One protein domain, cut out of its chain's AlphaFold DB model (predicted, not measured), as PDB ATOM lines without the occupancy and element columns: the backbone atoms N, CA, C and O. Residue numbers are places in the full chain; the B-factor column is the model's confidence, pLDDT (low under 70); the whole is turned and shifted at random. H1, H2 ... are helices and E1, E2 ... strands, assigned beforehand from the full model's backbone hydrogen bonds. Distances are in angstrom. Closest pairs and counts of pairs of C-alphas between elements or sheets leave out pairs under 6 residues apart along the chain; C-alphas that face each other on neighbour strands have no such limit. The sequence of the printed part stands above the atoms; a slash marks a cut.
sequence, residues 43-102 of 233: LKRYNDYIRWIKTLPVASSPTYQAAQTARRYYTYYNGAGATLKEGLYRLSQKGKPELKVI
ATOM      1  N   LEU A  43     -20.462 -30.053  -8.016       91.50
ATOM      2  CA  LEU A  43     -19.992 -30.422  -6.675       91.50
ATOM      3  C   LEU A  43     -19.506 -31.882  -6.622       91.50
ATOM      4  O   LEU A  43     -18.464 -32.186  -6.043       91.50
ATOM      5  N   LYS A  44     -20.216 -32.787  -7.309       92.75
ATOM      6  CA  LYS A  44     -19.809 -34.191  -7.443       92.75
ATOM      7  C   LYS A  44     -18.437 -34.318  -8.111       92.75
ATOM      8  O   LYS A  44     -17.554 -34.967  -7.560       92.75
ATOM      9  N   ARG A  45     -18.241 -33.670  -9.266       91.69
ATOM     10  CA  ARG A  45     -16.974 -33.712 -10.012       91.69
ATOM     11  C   ARG A  45     -15.824 -33.117  -9.199       91.69
ATOM     12  O   ARG A  45     -14.736 -33.679  -9.194       91.69
ATOM     13  N   TYR A  46     -16.071 -32.010  -8.504       94.56
ATOM     14  CA  TYR A  46     -15.105 -31.371  -7.612       94.56
ATOM     15  C   TYR A  46     -14.634 -32.337  -6.512       94.56
ATOM     16  O   TYR A  46     -13.435 -32.573  -6.358       94.56
ATOM     17  N   ASN A  47     -15.575 -32.993  -5.829       94.88
ATOM     18  CA  ASN A  47     -15.275 -33.963  -4.776       94.88
ATOM     19  C   ASN A  47     -14.588 -35.232  -5.299       94.88
ATOM     20  O   ASN A  47     -13.679 -35.748  -4.647       94.88
ATOM     21  N   ASP A  48     -14.977 -35.723  -6.477       94.12
ATOM     22  CA  ASP A  48     -14.315 -36.865  -7.112       94.12
ATOM     23  C   ASP A  48     -12.842 -36.551  -7.419       94.12
ATOM     24  O   ASP A  48     -11.976 -37.381  -7.153       94.12
ATOM     25  N   TYR A  49     -12.532 -35.336  -7.883       94.62
ATOM     26  CA  TYR A  49     -11.152 -34.903  -8.130       94.62
ATOM     27  C   TYR A  49     -10.342 -34.829  -6.836       94.62
ATOM     28  O   TYR A  49      -9.220 -35.332  -6.791       94.62
ATOM     29  N   ILE A  50     -10.910 -34.260  -5.769       94.19
ATOM     30  CA  ILE A  50     -10.261 -34.232  -4.451       94.19
ATOM     31  C   ILE A  50      -9.972 -35.656  -3.976       94.19
ATOM     32  O   ILE A  50      -8.862 -35.939  -3.518       94.19
ATOM     33  N   ARG A  51     -10.945 -36.565  -4.118       94.75
ATOM     34  CA  ARG A  51     -10.772 -37.978  -3.773       94.75
ATOM     35  C   ARG A  51      -9.627 -38.590  -4.576       94.75
ATOM     36  O   ARG A  51      -8.722 -39.136  -3.972       94.75
ATOM     37  N   TRP A  52      -9.619 -38.439  -5.899       94.31
ATOM     38  CA  TRP A  52      -8.591 -39.003  -6.782       94.31
ATOM     39  C   TRP A  52      -7.181 -38.461  -6.538       94.31
ATOM     40  O   TRP A  52      -6.204 -39.185  -6.735       94.31
ATOM     41  N   ILE A  53      -7.064 -37.198  -6.127       92.06
ATOM     42  CA  ILE A  53      -5.778 -36.585  -5.777       92.06
ATOM     43  C   ILE A  53      -5.253 -37.155  -4.457       92.06
ATOM     44  O   ILE A  53      -4.067 -37.468  -4.367       92.06
ATOM     45  N   LYS A  54      -6.129 -37.324  -3.459       90.25
ATOM     46  CA  LYS A  54      -5.770 -37.887  -2.147       90.25
ATOM     47  C   LYS A  54      -5.493 -39.389  -2.223       90.25
ATOM     48  O   LYS A  54      -4.515 -39.865  -1.655       90.25
ATOM     49  N   THR A  55      -6.346 -40.130  -2.920       90.56
ATOM     50  CA  THR A  55      -6.281 -41.585  -3.053       90.56
ATOM     51  C   THR A  55      -6.553 -41.993  -4.497       90.56
ATOM     52  O   THR A  55      -7.642 -41.804  -5.045       90.56
ATOM     53  N   LEU A  56      -5.538 -42.569  -5.144       84.94
ATOM     54  CA  LEU A  56      -5.693 -43.052  -6.511       84.94
ATOM     55  C   LEU A  56      -6.542 -44.336  -6.497       84.94
ATOM     56  O   LEU A  56      -6.243 -45.239  -5.713       84.94
ATOM     57  N   PRO A  57      -7.579 -44.451  -7.345       84.81
ATOM     58  CA  PRO A  57      -8.322 -45.697  -7.478       84.81
ATOM     59  C   PRO A  57      -7.423 -46.808  -8.040       84.81
ATOM     60  O   PRO A  57      -6.389 -46.544  -8.657       84.81
ATOM     61  N   VAL A  58      -7.839 -48.061  -7.854       87.25
ATOM     62  CA  VAL A  58      -7.145 -49.233  -8.411       87.25
ATOM     63  C   VAL A  58      -7.127 -49.150  -9.942       87.25
ATOM     64  O   VAL A  58      -8.079 -48.655 -10.544       87.25
ATOM     65  N   ALA A  59      -6.062 -49.652 -10.577       86.31
ATOM     66  CA  ALA A  59      -5.880 -49.615 -12.033       86.31
ATOM     67  C   ALA A  59      -7.026 -50.264 -12.831       86.31
ATOM     68  O   ALA A  59      -7.290 -49.861 -13.959       86.31
ATOM     69  N   SER A  60      -7.734 -51.226 -12.234       86.19
ATOM     70  CA  SER A  60      -8.912 -51.883 -12.813       86.19
ATOM     71  C   SER A  60     -10.189 -51.032 -12.777       86.19
ATOM     72  O   SER A  60     -11.181 -51.394 -13.404       86.19
ATOM     73  N   SER A  61     -10.197 -49.910 -12.049       89.75
ATOM     74  CA  SER A  61     -11.363 -49.034 -11.948       89.75
ATOM     75  C   SER A  61     -11.622 -48.301 -13.269       89.75
ATOM     76  O   SER A  61     -10.689 -47.718 -13.833       89.75
ATOM     77  N   PRO A  62     -12.888 -48.171 -13.712       89.50
ATOM     78  CA  PRO A  62     -13.226 -47.379 -14.897       89.50
ATOM     79  C   PRO A  62     -12.846 -45.893 -14.754       89.50
ATOM     80  O   PRO A  62     -12.696 -45.185 -15.745       89.50
ATOM     81  N   THR A  63     -12.656 -45.403 -13.525       91.00
ATOM     82  CA  THR A  63     -12.275 -44.008 -13.240       91.00
ATOM     83  C   THR A  63     -10.766 -43.777 -13.171       91.00
ATOM     84  O   THR A  63     -10.336 -42.637 -12.997       91.00
ATOM     85  N   TYR A  64      -9.940 -44.817 -13.333       90.69
ATOM     86  CA  TYR A  64      -8.488 -44.727 -13.156       90.69
ATOM     87  C   TYR A  64      -7.820 -43.696 -14.075       90.69
ATOM     88  O   TYR A  64      -7.029 -42.869 -13.619       90.69
ATOM     89  N   GLN A  65      -8.183 -43.681 -15.359       91.75
ATOM     90  CA  GLN A  65      -7.622 -42.733 -16.330       91.75
ATOM     91  C   GLN A  65      -8.028 -41.281 -16.030       91.75
ATOM     92  O   GLN A  65      -7.214 -40.358 -16.138       91.75
ATOM     93  N   ALA A  66      -9.272 -41.070 -15.587       90.25
ATOM     94  CA  ALA A  66      -9.746 -39.758 -15.156       90.25
ATOM     95  C   ALA A  66      -9.001 -39.284 -13.896       90.25
ATOM     96  O   ALA A  66      -8.580 -38.130 -13.830       90.25
ATOM     97  N   ALA A  67      -8.753 -40.188 -12.945       92.19
ATOM     98  CA  ALA A  67      -7.982 -39.916 -11.738       92.19
ATOM     99  C   ALA A  67      -6.512 -39.574 -12.037       92.19
ATOM    100  O   ALA A  67      -5.981 -38.605 -11.490       92.19
ATOM    101  N   GLN A  68      -5.860 -40.305 -12.951       92.69
ATOM    102  CA  GLN A  68      -4.514 -39.954 -13.416       92.69
ATOM    103  C   GLN A  68      -4.486 -38.564 -14.058       92.69
ATOM    104  O   GLN A  68      -3.609 -37.757 -13.752       92.69
ATOM    105  N   THR A  69      -5.455 -38.268 -14.928       91.56
ATOM    106  CA  THR A  69      -5.573 -36.957 -15.578       91.56
ATOM    107  C   THR A  69      -5.768 -35.848 -14.544       91.56
ATOM    108  O   THR A  69      -5.094 -34.822 -14.613       91.56
ATOM    109  N   ALA A  70      -6.629 -36.064 -13.544       92.31
ATOM    110  CA  ALA A  70      -6.827 -35.122 -12.449       92.31
ATOM    111  C   ALA A  70      -5.508 -34.832 -11.716       92.31
ATOM    112  O   ALA A  70      -5.157 -33.670 -11.565       92.31
ATOM    113  N   ARG A  71      -4.712 -35.851 -11.368       91.56
ATOM    114  CA  ARG A  71      -3.409 -35.657 -10.698       91.56
ATOM    115  C   ARG A  71      -2.360 -34.942 -11.548       91.56
ATOM    116  O   ARG A  71      -1.465 -34.318 -10.995       91.56
ATOM    117  N   ARG A  72      -2.439 -35.040 -12.878       91.62
ATOM    118  CA  ARG A  72      -1.513 -34.340 -13.786       91.62
ATOM    119  C   ARG A  72      -1.807 -32.846 -13.892       91.62
ATOM    120  O   ARG A  72      -0.881 -32.068 -14.084       91.62
ATOM    121  N   TYR A  73      -3.079 -32.458 -13.814       92.81
ATOM    122  CA  TYR A  73      -3.519 -31.089 -14.105       92.81
ATOM    123  C   TYR A  73      -4.099 -30.346 -12.903       92.81
ATOM    124  O   TYR A  73      -4.422 -29.167 -13.030       92.81
ATOM    125  N   TYR A  74      -4.265 -31.006 -11.760       95.12
ATOM    126  CA  TYR A  74      -4.884 -30.429 -10.575       95.12
ATOM    127  C   TYR A  74      -4.124 -30.814  -9.309       95.12
ATOM    128  O   TYR A  74      -3.535 -31.890  -9.212       95.12
ATOM    129  N   THR A  75      -4.188 -29.926  -8.326       94.38
ATOM    130  CA  THR A  75      -3.643 -30.111  -6.981       94.38
ATOM    131  C   THR A  75      -4.680 -29.685  -5.945       94.38
ATOM    132  O   THR A  75      -5.591 -28.918  -6.258       94.38
ATOM    133  N   TYR A  76      -4.582 -30.195  -4.722       93.94
ATOM    134  CA  TYR A  76      -5.495 -29.861  -3.632       93.94
ATOM    135  C   TYR A  76      -4.706 -29.380  -2.419       93.94
ATOM    136  O   TYR A  76      -3.787 -30.069  -1.976       93.94
ATOM    137  N   TYR A  77      -5.114 -28.243  -1.857       93.06
ATOM    138  CA  TYR A  77      -4.563 -27.706  -0.617       93.06
ATOM    139  C   TYR A  77      -5.601 -27.789   0.503       93.06
ATOM    140  O   TYR A  77      -6.783 -27.516   0.304       93.06
ATOM    141  N   ASN A  78      -5.152 -28.173   1.694       88.62
ATOM    142  CA  ASN A  78      -5.985 -28.376   2.879       88.62
ATOM    143  C   ASN A  78      -6.012 -27.164   3.829       88.62
ATOM    144  O   ASN A  78      -6.406 -27.334   4.976       88.62
ATOM    145  N   GLY A  79      -5.555 -25.982   3.394       83.12
ATOM    146  CA  GLY A  79      -5.517 -24.780   4.239       83.12
ATOM    147  C   GLY A  79      -4.474 -24.820   5.362       83.12
ATOM    148  O   GLY A  79      -4.412 -23.891   6.160       83.12
ATOM    149  N   ALA A  80      -3.647 -25.868   5.436       73.06
ATOM    150  CA  ALA A  80      -2.644 -26.040   6.479       73.06
ATOM    151  C   ALA A  80      -1.228 -25.763   5.940       73.06
ATOM    152  O   ALA A  80      -0.825 -26.319   4.917       73.06
ATOM    153  N   GLY A  81      -0.452 -24.937   6.650       68.69
ATOM    154  CA  GLY A  81       0.960 -24.660   6.352       68.69
ATOM    155  C   GLY A  81       1.253 -23.216   5.925       68.69
ATOM    156  O   GLY A  81       0.478 -22.305   6.189       68.69
ATOM    157  N   ALA A  82       2.408 -23.005   5.283       65.75
ATOM    158  CA  ALA A  82       2.940 -21.676   4.941       65.75
ATOM    159  C   ALA A  82       2.144 -20.935   3.846       65.75
ATOM    160  O   ALA A  82       2.113 -19.708   3.805       65.75
ATOM    161  N   THR A  83       1.489 -21.675   2.954       68.06
ATOM    162  CA  THR A  83       0.560 -21.149   1.950       68.06
ATOM    163  C   THR A  83      -0.855 -21.372   2.461       68.06
ATOM    164  O   THR A  83      -1.333 -22.499   2.406       68.06
ATOM    165  N   LEU A  84      -1.539 -20.317   2.912       84.69
ATOM    166  CA  LEU A  84      -2.944 -20.307   3.367       84.69
ATOM    167  C   LEU A  84      -3.967 -20.647   2.248       84.69
ATOM    168  O   LEU A  84      -5.094 -20.162   2.240       84.69
ATOM    169  N   LYS A  85      -3.569 -21.438   1.246       88.38
ATOM    170  CA  LYS A  85      -4.414 -21.878   0.138       88.38
ATOM    171  C   LYS A  85      -5.289 -23.035   0.600       88.38
ATOM    172  O   LYS A  85      -4.801 -24.015   1.158       88.38
ATOM    173  N   GLU A  86      -6.565 -22.965   0.259       91.81
ATOM    174  CA  GLU A  86      -7.522 -24.041   0.481       91.81
ATOM    175  C   GLU A  86      -8.305 -24.337  -0.800       91.81
ATOM    176  O   GLU A  86      -8.647 -23.427  -1.566       91.81
ATOM    177  N   GLY A  87      -8.565 -25.624  -1.032       93.94
ATOM    178  CA  GLY A  87      -9.404 -26.115  -2.118       93.94
ATOM    179  C   GLY A  87      -8.624 -26.724  -3.280       93.94
ATOM    180  O   GLY A  87      -7.420 -26.984  -3.206       93.94
ATOM    181  N   LEU A  88      -9.350 -26.998  -4.362       95.44
ATOM    182  CA  LEU A  88      -8.816 -27.575  -5.591       95.44
ATOM    183  C   LEU A  88      -8.270 -26.470  -6.504       95.44
ATOM    184  O   LEU A  88      -8.936 -25.468  -6.746       95.44
ATOM    185  N   TYR A  89      -7.083 -26.678  -7.062       95.56
ATOM    186  CA  TYR A  89      -6.437 -25.756  -7.991       95.56
ATOM    187  C   TYR A  89      -6.102 -26.469  -9.292       95.56
ATOM    188  O   TYR A  89      -5.669 -27.622  -9.298       95.56
ATOM    189  N   ARG A  90      -6.294 -25.768 -10.406       94.31
ATOM    190  CA  ARG A  90      -5.838 -26.187 -11.725       94.31
ATOM    191  C   ARG A  90      -4.404 -25.710 -11.916       94.31
ATOM    192  O   ARG A  90      -4.126 -24.511 -11.851       94.31
ATOM    193  N   LEU A  91      -3.518 -26.656 -12.197       92.94
ATOM    194  CA  LEU A  91      -2.138 -26.383 -12.561       92.94
ATOM    195  C   LEU A  91      -2.115 -25.701 -13.927       92.94
ATOM    196  O   LEU A  91      -2.745 -26.156 -14.888       92.94
ATOM    197  N   SER A  92      -1.400 -24.586 -13.996       86.38
ATOM    198  CA  SER A  92      -1.220 -23.847 -15.236       86.38
ATOM    199  C   SER A  92       0.058 -24.281 -15.946       86.38
ATOM    200  O   SER A  92       0.924 -24.946 -15.377       86.38
ATOM    201  N   GLN A  93       0.169 -23.928 -17.223       82.50
ATOM    202  CA  GLN A  93       1.400 -24.156 -17.979       82.50
ATOM    203  C   GLN A  93       2.530 -23.254 -17.448       82.50
ATOM    204  O   GLN A  93       2.269 -22.263 -16.762       82.50
ATOM    205  N   LYS A  94       3.788 -23.600 -17.767       81.81
ATOM    206  CA  LYS A  94       4.993 -22.904 -17.278       81.81
ATOM    207  C   LYS A  94       4.840 -21.375 -17.336       81.81
ATOM    208  O   LYS A  94       4.580 -20.819 -18.399       81.81
ATOM    209  N   GLY A  95       5.035 -20.719 -16.190       80.56
ATOM    210  CA  GLY A  95       5.049 -19.257 -16.056       80.56
ATOM    211  C   GLY A  95       3.704 -18.600 -15.730       80.56
ATOM    212  O   GLY A  95       3.667 -17.387 -15.552       80.56
ATOM    213  N   LYS A  96       2.608 -19.360 -15.623       87.25
ATOM    214  CA  LYS A  96       1.297 -18.837 -15.206       87.25
ATOM    215  C   LYS A  96       0.938 -19.295 -13.788       87.25
ATOM    216  O   LYS A  96       1.309 -20.410 -13.415       87.25
ATOM    217  N   PRO A  97       0.206 -18.475 -13.010       90.75
ATOM    218  CA  PRO A  97      -0.251 -18.877 -11.688       90.75
ATOM    219  C   PRO A  97      -1.254 -20.028 -11.787       90.75
ATOM    220  O   PRO A  97      -1.954 -20.198 -12.790       90.75
ATOM    221  N   GLU A  98      -1.314 -20.823 -10.727       93.19
ATOM    222  CA  GLU A  98      -2.368 -21.813 -10.524       93.19
ATOM    223  C   GLU A  98      -3.712 -21.109 -10.334       93.19
ATOM    224  O   GLU A  98      -3.781 -20.056  -9.702       93.19
ATOM    225  N   LEU A  99      -4.785 -21.715 -10.837       94.50
ATOM    226  CA  LEU A  99      -6.125 -21.136 -10.762       94.50
ATOM    227  C   LEU A  99      -6.982 -21.927  -9.778       94.50
ATOM    228  O   LEU A  99      -7.091 -23.148  -9.911       94.50
ATOM    229  N   LYS A 100      -7.625 -21.251  -8.821       95.69
ATOM    230  CA  LYS A 100      -8.560 -21.895  -7.889       95.69
ATOM    231  C   LYS A 100      -9.781 -22.384  -8.663       95.69
ATOM    232  O   LYS A 100     -10.436 -21.603  -9.348       95.69
ATOM    233  N   VAL A 101     -10.090 -23.672  -8.573       95.94
ATOM    234  CA  VAL A 101     -11.278 -24.251  -9.204       95.94
ATOM    235  C   VAL A 101     -12.495 -23.881  -8.372       95.94
ATOM    236  O   VAL A 101     -12.543 -24.195  -7.188       95.94
ATOM    237  N   ILE A 102     -13.474 -23.244  -9.003       95.88
ATOM    238  CA  ILE A 102     -14.752 -22.893  -8.388       95.88
ATOM    239  C   ILE A 102     -15.800 -23.905  -8.832       95.88
ATOM    240  O   ILE A 102     -15.950 -24.182 -10.027       95.88
TER     241      ILE A 102
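This is residues 43 to 102 of the 233 residues of an uncharacterized protein of Macrophomina phaseolina (strain MS6) (UniProt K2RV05). H1 lies across one face of a small three-stranded sheet, and H2, about perpendicular to H1, leads directly into edge strand E1. The printed 60 residues run H1, H2, E1, E2, E3; the mixed domain forms two layers, H1 over the antiparallel sheet E1 - E2 - E3, a meander of successive neighbours. It is only just compact, close to loose, with radius of gyration of the C-alphas 12.2 A and spans 36 by 25 by 20 A.

H1, residues 43 to 54, begins at C-alpha (-19.992, -30.422, -6.675) and measures 16.7 A. H2 is residues 64 to 73, 14.5 A; E1 74 to 78, 13.7 A; E2 86 to 90, 12.5 A. E3, 99 to 101, 6.2 A, ends at C-alpha (-11.278, -24.251, -9.204).

H1 is on the sheet at height 9.5 A. Its residues 49 to 53 alone touch H2, closest C-alphas Trp 52 and Ala 67, 5.1 A, at 85 degrees. H2 only grazes the sheet. Hairpin E1 and E2 has N 75 and O 89 at 2.9 A; hairpin E2 and E3, N 90 and O 99 at 2.8 A. In H1 and H2 every O i to N i+4 pair is within hydrogen-bond range.

The farthest C-alphas, Ser 60 and Ala 82, are 37.0 A apart. The printed part has no cut and no long link; residues 81 to 83 have pLDDT under 70.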